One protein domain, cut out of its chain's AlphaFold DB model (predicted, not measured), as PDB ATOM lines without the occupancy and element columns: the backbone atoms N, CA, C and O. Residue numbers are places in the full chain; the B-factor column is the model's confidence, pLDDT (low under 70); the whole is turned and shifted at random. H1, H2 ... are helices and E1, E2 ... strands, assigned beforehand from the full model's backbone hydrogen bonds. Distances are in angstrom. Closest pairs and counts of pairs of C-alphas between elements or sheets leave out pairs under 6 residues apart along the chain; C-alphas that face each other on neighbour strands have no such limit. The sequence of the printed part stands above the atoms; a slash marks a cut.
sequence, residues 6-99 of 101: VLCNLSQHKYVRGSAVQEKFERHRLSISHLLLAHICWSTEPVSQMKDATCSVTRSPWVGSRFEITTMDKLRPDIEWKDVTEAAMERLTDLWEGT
ATOM      1  N   VAL A   6     134.771 151.872 139.155       96.12
ATOM      2  CA  VAL A   6     134.842 150.821 138.139       96.12
ATOM      3  C   VAL A   6     133.908 151.192 137.000       96.12
ATOM      4  O   VAL A   6     132.734 151.470 137.234       96.12
ATOM      5  N   LEU A   7     134.415 151.177 135.770       96.50
ATOM      6  CA  LEU A   7     133.620 151.389 134.564       96.50
ATOM      7  C   LEU A   7     133.231 150.034 134.002       96.50
ATOM      8  O   LEU A   7     134.096 149.239 133.653       96.50
ATOM      9  N   CYS A   8     131.936 149.799 133.884       96.25
ATOM     10  CA  CYS A   8     131.375 148.556 133.390       96.25
ATOM     11  C   CYS A   8     130.772 148.785 132.007       96.25
ATOM     12  O   CYS A   8     129.876 149.613 131.854       96.25
ATOM     13  N   ASN A   9     131.217 148.023 131.010       95.31
ATOM     14  CA  ASN A   9     130.490 147.844 129.762       95.31
ATOM     15  C   ASN A   9     129.452 146.736 129.977       95.31
ATOM     16  O   ASN A   9     129.781 145.546 129.987       95.31
ATOM     17  N   LEU A  10     128.194 147.142 130.139       94.44
ATOM     18  CA  LEU A  10     127.074 146.244 130.408       94.44
ATOM     19  C   LEU A  10     126.694 145.401 129.191       94.44
ATOM     20  O   LEU A  10     126.146 144.321 129.351       94.44
ATOM     21  N   SER A  11     126.978 145.884 127.982       92.75
ATOM     22  CA  SER A  11     126.674 145.172 126.739       92.75
ATOM     23  C   SER A  11     127.641 144.020 126.465       92.75
ATOM     24  O   SER A  11     127.287 143.087 125.753       92.75
ATOM     25  N   GLN A  12     128.863 144.092 126.999       92.62
ATOM     26  CA  GLN A  12     129.927 143.107 126.763       92.62
ATOM     27  C   GLN A  12     130.380 142.376 128.036       92.62
ATOM     28  O   GLN A  12     131.307 141.573 127.953       92.62
ATOM     29  N   HIS A  13     129.781 142.682 129.192       95.50
ATOM     30  CA  HIS A  13     130.171 142.167 130.513       95.50
ATOM     31  C   HIS A  13     131.671 142.344 130.805       95.50
ATOM     32  O   HIS A  13     132.355 141.462 131.319       95.50
ATOM     33  N   LYS A  14     132.201 143.519 130.455       96.12
ATOM     34  CA  LYS A  14     133.601 143.897 130.687       96.12
ATOM     35  C   LYS A  14     133.678 145.015 131.710       96.12
ATOM     36  O   LYS A  14     132.772 145.846 131.760       96.12
ATOM     37  N   TYR A  15     134.772 145.093 132.456       96.69
ATOM     38  CA  TYR A  15     135.015 146.210 133.359       96.69
ATOM     39  C   TYR A  15     136.452 146.729 133.306       96.69
ATOM     40  O   TYR A  15     137.374 146.038 132.876       96.69
ATOM     41  N   VAL A  16     136.616 147.971 133.756       96.81
ATOM     42  CA  VAL A  16     137.893 148.670 133.896       96.81
ATOM     43  C   VAL A  16     138.006 149.234 135.305       96.81
ATOM     44  O   VAL A  16     137.078 149.876 135.803       96.81
ATOM     45  N   ARG A  17     139.156 149.015 135.944       96.38
ATOM     46  CA  ARG A  17     139.468 149.518 137.287       96.38
ATOM     47  C   ARG A  17     139.944 150.967 137.224       96.38
ATOM     48  O   ARG A  17     140.987 151.258 136.646       96.38
ATOM     49  N   GLY A  18     139.213 151.877 137.862       94.50
ATOM     50  CA  GLY A  18     139.537 153.304 137.882       94.50
ATOM     51  C   GLY A  18     140.822 153.634 138.632       94.50
ATOM     52  O   GLY A  18     141.545 154.524 138.195       94.50
ATOM     53  N   SER A  19     141.151 152.895 139.697       94.69
ATOM     54  CA  SER A  19     142.428 153.054 140.412       94.69
ATOM     55  C   SER A  19     143.630 152.837 139.502       94.69
ATOM     56  O   SER A  19     144.545 153.648 139.519       94.69
ATOM     57  N   ALA A  20     143.603 151.791 138.674       95.31
ATOM     58  CA  ALA A  20     144.695 151.486 137.752       95.31
ATOM     59  C   ALA A  20     144.861 152.578 136.682       95.31
ATOM     60  O   ALA A  20     145.981 152.943 136.337       95.31
ATOM     61  N   VAL A  21     143.750 153.147 136.195       94.00
ATOM     62  CA  VAL A  21     143.786 154.288 135.263       94.00
ATOM     63  C   VAL A  21     144.389 155.517 135.943       94.00
ATOM     64  O   VAL A  21     145.255 156.172 135.370       94.00
ATOM     65  N   GLN A  22     143.955 155.823 137.167       93.06
ATOM     66  CA  GLN A  22     144.472 156.960 137.925       93.06
ATOM     67  C   GLN A  22     145.967 156.810 138.224       93.06
ATOM     68  O   GLN A  22     146.704 157.775 138.066       93.06
ATOM     69  N   GLU A  23     146.414 155.615 138.606       93.94
ATOM     70  CA  GLU A  23     147.821 155.304 138.864       93.94
ATOM     71  C   GLU A  23     148.674 155.459 137.597       93.94
ATOM     72  O   GLU A  23     149.682 156.162 137.609       93.94
ATOM     73  N   LYS A  24     148.245 154.869 136.472       93.50
ATOM     74  CA  LYS A  24     149.006 154.921 135.213       93.50
ATOM     75  C   LYS A  24     149.118 156.339 134.649       93.50
ATOM     76  O   LYS A  24     150.154 156.699 134.096       93.50
ATOM     77  N   PHE A  25     148.062 157.142 134.764       91.56
ATOM     78  CA  PHE A  25     147.970 158.448 134.108       91.56
ATOM     79  C   PHE A  25     147.925 159.636 135.079       91.56
ATOM     80  O   PHE A  25     147.491 160.725 134.694       91.56
ATOM     81  N   GLU A  26     148.408 159.462 136.314       90.38
ATOM     82  CA  GLU A  26     148.388 160.493 137.363       90.38
ATOM     83  C   GLU A  26     149.013 161.812 136.886       90.38
ATOM     84  O   GLU A  26     148.421 162.883 137.038       90.38
ATOM     85  N   ARG A  27     150.170 161.723 136.215       89.25
ATOM     86  CA  ARG A  27     150.904 162.880 135.669       89.25
ATOM     87  C   ARG A  27     150.074 163.708 134.687       89.25
ATOM     88  O   ARG A  27     150.194 164.927 134.668       89.25
ATOM     89  N   HIS A  28     149.219 163.048 133.912       87.31
ATOM     90  CA  HIS A  28     148.366 163.669 132.899       87.31
ATOM     91  C   HIS A  28     146.967 164.002 133.430       87.31
ATOM     92  O   HIS A  28     146.136 164.529 132.695       87.31
ATOM     93  N   ARG A  29     146.691 163.701 134.709       89.56
ATOM     94  CA  ARG A  29     145.382 163.878 135.358       89.56
ATOM     95  C   ARG A  29     144.241 163.196 134.591       89.56
ATOM     96  O   ARG A  29     143.091 163.631 134.675       89.56
ATOM     97  N   LEU A  30     144.548 162.122 133.855       90.19
ATOM     98  CA  LEU A  30     143.527 161.340 133.164       90.19
ATOM     99  C   LEU A  30     142.812 160.429 134.159       90.19
ATOM    100  O   LEU A  30     143.315 160.075 135.225       90.19
ATOM    101  N   SER A  31     141.592 160.065 133.800       92.12
ATOM    102  CA  SER A  31     140.682 159.327 134.666       92.12
ATOM    103  C   SER A  31     139.855 158.345 133.852       92.12
ATOM    104  O   SER A  31     139.888 158.341 132.619       92.12
ATOM    105  N   ILE A  32     139.056 157.541 134.547       93.44
ATOM    106  CA  ILE A  32     138.162 156.572 133.916       93.44
ATOM    107  C   ILE A  32     137.158 157.222 132.946       93.44
ATOM    108  O   ILE A  32     136.742 156.586 131.982       93.44
ATOM    109  N   SER A  33     136.822 158.504 133.143       90.88
ATOM    110  CA  SER A  33     135.983 159.279 132.220       90.88
ATOM    111  C   SER A  33     136.693 159.559 130.894       90.88
ATOM    112  O   SER A  33     136.083 159.434 129.837       90.88
ATOM    113  N   HIS A  34     137.988 159.886 130.932       91.38
ATOM    114  CA  HIS A  34     138.799 160.084 129.726       91.38
ATOM    115  C   HIS A  34     138.960 158.774 128.953       91.38
ATOM    116  O   HIS A  34     138.822 158.752 127.732       91.38
ATOM    117  N   LEU A  35     139.161 157.667 129.676       91.56
ATOM    118  CA  LEU A  35     139.161 156.334 129.086       91.56
ATOM    119  C   LEU A  35     137.815 156.033 128.415       91.56
ATOM    120  O   LEU A  35     137.796 155.618 127.262       91.56
ATOM    121  N   LEU A  36     136.688 156.287 129.088       91.94
ATOM    122  CA  LEU A  36     135.369 156.081 128.488       91.94
ATOM    123  C   LEU A  36     135.224 156.869 127.181       91.94
ATOM    124  O   LEU A  36     134.836 156.285 126.174       91.94
ATOM    125  N   LEU A  37     135.585 158.156 127.174       88.00
ATOM    126  CA  LEU A  37     135.535 158.998 125.975       88.00
ATOM    127  C   LEU A  37     136.380 158.416 124.829       88.00
ATOM    128  O   LEU A  37     135.869 158.252 123.723       88.00
ATOM    129  N   ALA A  38     137.619 157.999 125.101       85.12
ATOM    130  CA  ALA A  38     138.501 157.373 124.107       85.12
ATOM    131  C   ALA A  38     137.929 156.072 123.502       85.12
ATOM    132  O   ALA A  38     138.264 155.694 122.374       85.12
ATOM    133  N   HIS A  39     137.055 155.383 124.243       86.31
ATOM    134  CA  HIS A  39     136.424 154.133 123.822       86.31
ATOM    135  C   HIS A  39     135.006 154.301 123.253       86.31
ATOM    136  O   HIS A  39     134.546 153.410 122.545       86.31
ATOM    137  N   ILE A  40     134.294 155.403 123.477       84.44
ATOM    138  CA  ILE A  40     132.977 155.622 122.837       84.44
ATOM    139  C   ILE A  40     133.051 156.506 121.596       84.44
ATOM    140  O   ILE A  40     132.108 156.509 120.805       84.44
ATOM    141  N   CYS A  41     134.141 157.255 121.418       70.88
ATOM    142  CA  CYS A  41     134.308 158.106 120.251       70.88
ATOM    143  C   CYS A  41     134.317 157.277 118.959       70.88
ATOM    144  O   CYS A  41     135.037 156.284 118.830       70.88
ATOM    145  N   TRP A  42     133.516 157.734 117.999       61.50
ATOM    146  CA  TRP A  42     133.449 157.250 116.627       61.50
ATOM    147  C   TRP A  42     133.749 158.434 115.711       61.50
ATOM    148  O   TRP A  42     133.028 159.429 115.749       61.50
ATOM    149  N   SER A  43     134.795 158.341 114.894       60.56
ATOM    150  CA  SER A  43     135.046 159.302 113.814       60.56
ATOM    151  C   SER A  43     135.152 158.535 112.511       60.56
ATOM    152  O   SER A  43     135.949 157.610 112.442       60.56
ATOM    153  N   THR A  44     134.356 158.879 111.499       51.16
ATOM    154  CA  THR A  44     134.441 158.277 110.154       51.16
ATOM    155  C   THR A  44     135.600 158.829 109.336       51.16
ATOM    156  O   THR A  44     136.080 158.154 108.432       51.16
ATOM    157  N   GLU A  45     136.068 160.023 109.687       53.88
ATOM    158  CA  GLU A  45     137.219 160.660 109.065       53.88
ATOM    159  C   GLU A  45     138.469 160.381 109.909       53.88
ATOM    160  O   GLU A  45     138.394 160.488 111.146       53.88
ATOM    161  N   PRO A  46     139.619 160.036 109.295       52.75
ATOM    162  CA  PRO A  46     140.889 160.144 109.994       52.75
ATOM    163  C   PRO A  46     140.992 161.589 110.470       52.75
ATOM    164  O   PRO A  46     140.865 162.520 109.674       52.75
ATOM    165  N   VAL A  47     141.149 161.788 111.778       52.91
ATOM    166  CA  VAL A  47     141.360 163.127 112.325       52.91
ATOM    167  C   VAL A  47     142.617 163.632 111.631       52.91
ATOM    168  O   VAL A  47     143.695 163.092 111.857       52.91
ATOM    169  N   SER A  48     142.484 164.598 110.722       50.25
ATOM    170  CA  SER A  48     143.513 164.965 109.735       50.25
ATOM    171  C   SER A  48     144.802 165.544 110.345       50.25
ATOM    172  O   SER A  48     145.679 166.006 109.624       50.25
ATOM    173  N   GLN A  49     144.902 165.545 111.675       53.19
ATOM    174  CA  GLN A  49     146.029 166.002 112.479       53.19
ATOM    175  C   GLN A  49     146.695 164.876 113.293       53.19
ATOM    176  O   GLN A  49     147.736 165.114 113.895       53.19
ATOM    177  N   MET A  50     146.148 163.655 113.307       52.22
ATOM    178  CA  MET A  50     146.832 162.498 113.889       52.22
ATOM    179  C   MET A  50     147.804 161.923 112.858       52.22
ATOM    180  O   MET A  50     147.392 161.479 111.788       52.22
ATOM    181  N   LYS A  51     149.106 161.962 113.172       51.50
ATOM    182  CA  LYS A  51     150.196 161.527 112.277       51.50
ATOM    183  C   LYS A  51     150.110 160.046 111.880       51.50
ATOM    184  O   LYS A  51     150.663 159.680 110.847       51.50
ATOM    185  N   ASP A  52     149.389 159.227 112.644       48.22
ATOM    186  CA  ASP A  52     149.195 157.808 112.358       48.22
ATOM    187  C   ASP A  52     147.795 157.510 111.811       48.22
ATOM    188  O   ASP A  52     146.793 157.530 112.527       48.22
ATOM    189  N   ALA A  53     147.738 157.129 110.533       44.53
ATOM    190  CA  ALA A  53     146.531 156.633 109.865       44.53
ATOM    191  C   ALA A  53     145.981 155.327 110.486       44.53
ATOM    192  O   ALA A  53     144.870 154.900 110.171       44.53
ATOM    193  N   THR A  54     146.748 154.689 111.375       47.78
ATOM    194  CA  THR A  54     146.362 153.508 112.160       47.78
ATOM    195  C   THR A  54     145.665 153.861 113.475       47.78
ATOM    196  O   THR A  54     145.036 152.976 114.061       47.78
ATOM    197  N   CYS A  55     145.678 155.134 113.905       49.22
ATOM    198  CA  CYS A  55     144.878 155.644 115.023       49.22
ATOM    199  C   CYS A  55     143.405 155.760 114.590       49.22
ATOM    200  O   CYS A  55     142.787 156.820 114.498       49.22
ATOM    201  N   SER A  56     142.834 154.616 114.228       50.84
ATOM    202  CA  SER A  56     141.475 154.483 113.745       50.84
ATOM    203  C   SER A  56     140.539 154.578 114.960       50.84
ATOM    204  O   SER A  56     140.107 153.586 115.563       50.84
ATOM    205  N   VAL A  57     140.186 155.811 115.326       52.91
ATOM    206  CA  VAL A  57     138.983 156.121 116.126       52.91
ATOM    207  C   VAL A  57     137.708 155.641 115.391       52.91
ATOM    208  O   VAL A  57     136.641 155.510 115.980       52.91
ATOM    209  N   THR A  58     137.844 155.260 114.118       52.03
ATOM    210  CA  THR A  58     136.846 154.706 113.193       52.03
ATOM    211  C   THR A  58     136.176 153.401 113.621       52.03
ATOM    212  O   THR A  58     135.162 153.047 113.027       52.03
ATOM    213  N   ARG A  59     136.698 152.652 114.603       60.22
ATOM    214  CA  ARG A  59     136.139 151.339 114.994       60.22
ATOM    215  C   ARG A  59     136.245 151.046 116.483       60.22
ATOM    216  O   ARG A  59     136.692 149.969 116.877       60.22
ATOM    217  N   SER A  60     135.875 152.001 117.331       68.31
ATOM    218  CA  SER A  60     135.956 151.727 118.761       68.31
ATOM    219  C   SER A  60     134.997 150.584 119.162       68.31
ATOM    220  O   SER A  60     133.816 150.623 118.807       68.31
ATOM    221  N   PRO A  61     135.457 149.553 119.897       72.12
ATOM    222  CA  PRO A  61     134.681 148.334 120.173       72.12
ATOM    223  C   PRO A  61     133.469 148.548 121.093       72.12
ATOM    224  O   PRO A  61     132.749 147.598 121.404       72.12
ATOM    225  N   TRP A  62     133.297 149.767 121.595       84.75
ATOM    226  CA  TRP A  62     132.391 150.149 122.676       84.75
ATOM    227  C   TRP A  62     131.295 151.123 122.215       84.75
ATOM    228  O   TRP A  62     130.442 151.522 123.009       84.75
ATOM    229  N   VAL A  63     131.260 151.464 120.925       80.12
ATOM    230  CA  VAL A  63     130.214 152.319 120.349       80.12
ATOM    231  C   VAL A  63     128.843 151.658 120.482       80.12
ATOM    232  O   VAL A  63     128.683 150.462 120.241       80.12
ATOM    233  N   GLY A  64     127.854 152.439 120.921       81.44
ATOM    234  CA  GLY A  64     126.483 151.969 121.148       81.44
ATOM    235  C   GLY A  64     126.302 151.036 122.354       81.44
ATOM    236  O   GLY A  64     125.200 150.536 122.570       81.44
ATOM    237  N   SER A  65     127.350 150.793 123.149       89.81
ATOM    238  CA  SER A  65     127.249 149.983 124.368       89.81
ATOM    239  C   SER A  65     126.606 150.758 125.522       89.81
ATOM    240  O   SER A  65     126.613 151.988 125.562       89.81
ATOM    241  N   ARG A  66     126.058 150.023 126.493       93.38
ATOM    242  CA  ARG A  66     125.553 150.577 127.757       93.38
ATOM    243  C   ARG A  66     126.654 150.553 128.808       93.38
ATOM    244  O   ARG A  66     127.341 149.539 128.944       93.38
ATOM    245  N   PHE A  67     126.777 151.631 129.575       94.06
ATOM    246  CA  PHE A  67     127.822 151.783 130.584       94.06
ATOM    247  C   PHE A  67     127.263 152.109 131.960       94.06
ATOM    248  O   PHE A  67     126.204 152.720 132.088       94.06
ATOM    249  N   GLU A  68     128.019 151.730 132.980       94.62
ATOM    250  CA  GLU A  68     127.758 152.045 134.380       94.62
ATOM    251  C   GLU A  68     129.088 152.351 135.073       94.62
ATOM    252  O   GLU A  68     130.068 151.634 134.873       94.62
ATOM    253  N   ILE A  69     129.130 153.412 135.884       94.44
ATOM    254  CA  ILE A  69     130.252 153.677 136.791       94.44
ATOM    255  C   ILE A  69     129.792 153.307 138.197       94.44
ATOM    256  O   ILE A  69     128.828 153.868 138.713       94.44
ATOM    257  N   THR A  70     130.477 152.347 138.805       94.50
ATOM    258  CA  THR A  70     130.147 151.796 140.122       94.50
ATOM    259  C   THR A  70     131.430 151.524 140.912       94.50
ATOM    260  O   THR A  70     132.460 152.134 140.639       94.50
ATOM    261  N   THR A  71     131.393 150.643 141.906       94.75
ATOM    262  CA  THR A  71     132.554 150.190 142.685       94.75
ATOM    263  C   THR A  71     132.654 148.663 142.637       94.75
ATOM    264  O   THR A  71     131.654 147.990 142.392       94.75
ATOM    265  N   MET A  72     133.845 148.094 142.873       92.06
ATOM    266  CA  MET A  72     134.066 146.634 142.777       92.06
ATOM    267  C   MET A  72     133.093 145.816 143.641       92.06
ATOM    268  O   MET A  72     132.637 144.759 143.223       92.06
ATOM    269  N   ASP A  73     132.737 146.316 144.825       91.44
ATOM    270  CA  ASP A  73     131.806 145.668 145.760       91.44
ATOM    271  C   ASP A  73     130.337 145.695 145.308       91.44
ATOM    272  O   ASP A  73     129.505 145.005 145.885       91.44
ATOM    273  N   LYS A  74     130.013 146.501 144.293       92.00
ATOM    274  CA  LYS A  74     128.669 146.637 143.724       92.00
ATOM    275  C   LYS A  74     128.537 145.969 142.356       92.00
ATOM    276  O   LYS A  74     127.505 146.129 141.703       92.00
ATOM    277  N   LEU A  75     129.565 145.251 141.902       90.81
ATOM    278  CA  LEU A  75     129.465 144.459 140.683       90.81
ATOM    279  C   LEU A  75     128.403 143.374 140.858       90.81
ATOM    280  O   LEU A  75     128.341 142.694 141.881       90.81
ATOM    281  N   ARG A  76     127.555 143.235 139.838       90.81
ATOM    282  CA  ARG A  76     126.483 142.240 139.808       90.81
ATOM    283  C   ARG A  76     127.089 140.829 139.861       90.81
ATOM    284  O   ARG A  76     127.842 140.502 138.942       90.81
ATOM    285  N   PRO A  77     126.816 140.023 140.906       89.19
ATOM    286  CA  PRO A  77     127.465 138.724 141.107       89.19
ATOM    287  C   PRO A  77     126.962 137.642 140.141       89.19
ATOM    288  O   PRO A  77     127.610 136.617 139.976       89.19
ATOM    289  N   ASP A  78     125.812 137.866 139.506       93.31
ATOM    290  CA  ASP A  78     125.195 137.009 138.492       93.31
ATOM    291  C   ASP A  78     125.824 137.155 137.095       93.31
ATOM    292  O   ASP A  78     125.476 136.413 136.178       93.31
ATOM    293  N   ILE A  79     126.758 138.095 136.924       92.81
ATOM    294  CA  ILE A  79     127.452 138.341 135.662       92.81
ATOM    295  C   ILE A  79     128.901 137.870 135.773       92.81
ATOM    296  O   ILE A  79     129.632 138.253 136.688       92.81
ATOM    297  N   GLU A  80     129.347 137.099 134.785       94.88
ATOM    298  CA  GLU A  80     130.763 136.792 134.604       94.88
ATOM    299  C   GLU A  80     131.477 138.003 133.989       94.88
ATOM    300  O   GLU A  80     131.425 138.257 132.784       94.88
ATOM    301  N   TRP A  81     132.102 138.796 134.853       96.19
ATOM    302  CA  TRP A  81     132.793 140.019 134.472       96.19
ATOM    303  C   TRP A  81     134.210 139.743 133.969       96.19
ATOM    304  O   TRP A  81     135.028 139.151 134.671       96.19
ATOM    305  N   LYS A  82     134.544 140.276 132.792       96.88
ATOM    306  CA  LYS A  82     135.912 140.260 132.262       96.88
ATOM    307  C   LYS A  82     136.649 141.560 132.583       96.88
ATOM    308  O   LYS A  82     136.241 142.628 132.123       96.88
ATOM    309  N   ASP A  83     137.772 141.466 133.294       96.56
ATOM    310  CA  ASP A  83     138.696 142.594 133.452       96.56
ATOM    311  C   ASP A  83     139.373 142.890 132.108       96.56
ATOM    312  O   ASP A  83     140.001 142.015 131.507       96.56
ATOM    313  N   VAL A  84     139.226 144.116 131.613       96.38
ATOM    314  CA  VAL A  84     139.898 144.597 130.396       96.38
ATOM    315  C   VAL A  84     140.709 145.864 130.655       96.38
ATOM    316  O   VAL A  84     140.988 146.613 129.725       96.38
ATOM    317  N   THR A  85     141.079 146.115 131.914       95.56
ATOM    318  CA  THR A  85     141.756 147.343 132.353       95.56
ATOM    319  C   THR A  85     143.009 147.638 131.528       95.56
ATOM    320  O   THR A  85     143.142 148.743 131.014       95.56
ATOM    321  N   GLU A  86     143.897 146.661 131.341       94.06
ATOM    322  CA  GLU A  86     145.158 146.847 130.604       94.06
ATOM    323  C   GLU A  86     144.919 147.193 129.131       94.06
ATOM    324  O   GLU A  86     145.309 148.272 128.685       94.06
ATOM    325  N   ALA A  87     144.170 146.346 128.420       90.81
ATOM    326  CA  ALA A  87     143.827 146.558 127.012       90.81
ATOM    327  C   ALA A  87     143.077 147.883 126.779       90.81
ATOM    328  O   ALA A  87     143.231 148.541 125.752       90.81
ATOM    329  N   ALA A  88     142.244 148.304 127.735       91.12
ATOM    330  CA  ALA A  88     141.543 149.574 127.633       91.12
ATOM    331  C   ALA A  88     142.481 150.779 127.830       91.12
ATOM    332  O   ALA A  88     142.280 151.815 127.193       91.12
ATOM    333  N   MET A  89     143.503 150.654 128.681       93.12
ATOM    334  CA  MET A  89     144.500 151.703 128.887       93.12
ATOM    335  C   MET A  89     145.471 151.844 127.714       93.12
ATOM    336  O   MET A  89     145.931 152.955 127.492       93.12
ATOM    337  N   GLU A  90     145.775 150.777 126.970       89.12
ATOM    338  CA  GLU A  90     146.604 150.854 125.750       89.12
ATOM    339  C   GLU A  90     146.030 151.867 124.757       89.12
ATOM    340  O   GLU A  90     146.708 152.814 124.376       89.12
ATOM    341  N   ARG A  91     144.727 151.784 124.468       83.38
ATOM    342  CA  ARG A  91     144.061 152.745 123.577       83.38
ATOM    343  C   ARG A  91     144.149 154.194 124.073       83.38
ATOM    344  O   ARG A  91     144.235 155.113 123.264       83.38
ATOM    345  N   LEU A  92     144.066 154.411 125.388       87.31
ATOM    346  CA  LEU A  92     144.197 155.754 125.962       87.31
ATOM    347  C   LEU A  92     145.646 156.255 125.877       87.31
ATOM    348  O   LEU A  92     145.853 157.438 125.621       87.31
ATOM    349  N   THR A  93     146.625 155.364 126.052       87.56
ATOM    350  CA  THR A  93     148.046 155.650 125.830       87.56
ATOM    351  C   THR A  93     148.285 156.087 124.385       87.56
ATOM    352  O   THR A  93     148.799 157.182 124.187       87.56
ATOM    353  N   ASP A  94     147.818 155.318 123.399       82.19
ATOM    354  CA  ASP A  94     148.003 155.636 121.976       82.19
ATOM    355  C   ASP A  94     147.420 157.010 121.604       82.19
ATOM    356  O   ASP A  94     148.016 157.772 120.844       82.19
ATOM    357  N   LEU A  95     146.249 157.347 122.159       77.81
ATOM    358  CA  LEU A  95     145.588 158.629 121.914       77.81
ATOM    359  C   LEU A  95     146.369 159.809 122.511       77.81
ATOM    360  O   LEU A  95     146.393 160.883 121.918       77.81
ATOM    361  N   TRP A  96     146.954 159.622 123.697       77.56
ATOM    362  CA  TRP A  96     147.568 160.701 124.470       77.56
ATOM    363  C   TRP A  96     149.049 160.910 124.127       77.56
ATOM    364  O   TRP A  96     149.495 162.043 123.964       77.56
ATOM    365  N   GLU A  97     149.812 159.838 123.922       71.94
ATOM    366  CA  GLU A  97     151.210 159.933 123.476       71.94
ATOM    367  C   GLU A  97     151.315 160.419 122.020       71.94
ATOM    368  O   GLU A  97     152.295 161.060 121.646       71.94
ATOM    369  N   GLY A  98     150.267 160.220 121.213       58.25
ATOM    370  CA  GLY A  98     150.152 160.808 119.876       58.25
ATOM    371  C   GLY A  98     149.966 162.334 119.850       58.25
ATOM    372  O   GLY A  98     150.050 162.920 118.770       58.25
ATOM    373  N   THR A  99     149.715 162.983 120.996       51.16
ATOM    374  CA  THR A  99     149.505 164.444 121.095       51.16
ATOM    375  C   THR A  99     150.709 165.247 121.605       51.16
ATOM    376  O   THR A  99     150.700 166.467 121.466       51.16
TER     377      THR A  99
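What this domain is: This is residues 6 to 99 of the 101 residues of an uncharacterized protein of Phanerochaete carnosa (strain HHB-10118-sp) (UniProt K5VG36). Look for a small three-stranded sheet with H2 and H3 over one face, H1 grazing it, and a long loop, residues 41 to 66, reaching away. The 94 printed residues, under half in named elements, run E1, E2, H1, H2, E3, H3, a mixed class. The antiparallel sheet runs E2, E1, E3. The whole is compact, radius of gyration of the C-alphas 13.8 A, spanning 44 by 30 by 16 A.

How they stand to each other: Start at E1, residues 6 to 9, in a hairpin with E2, residues 14 to 17; N 9 and O 14 are 2.8 A apart. E3, residues 67 to 71, is E1's other neighbour, with N 8 and O 68 2.8 A apart. H1, residues 18 to 24, only grazes the sheet. H2, residues 32 to 40, lies over E1 at a height over the sheet of 10.0 A. E2, H1, H2 and E3 form a split strand-helix-strand unit, E1 between its strands, with a right-handed crossover. H3, residues 85 to 97, on the same face, touches H2 about perpendicular, 82 degrees; their closest C-alphas, Leu 35 and Leu 92, are 6.0 A apart. Every O i to N i+4 pair is within hydrogen-bond range in H1 and H2, 7 of 9 in H3.

Where its parts are: Find C-alpha 6 at (134.842, 150.821, 138.139), where E1 begins; H3, 18.1 A long, ends at C-alpha 97, (151.210, 159.933, 123.476).

The domain as a whole: The printed part has no cut; links H2 to E3 and E3 to H3 are long. Residues 42 to 60 and 98 to 99 have pLDDT under 70.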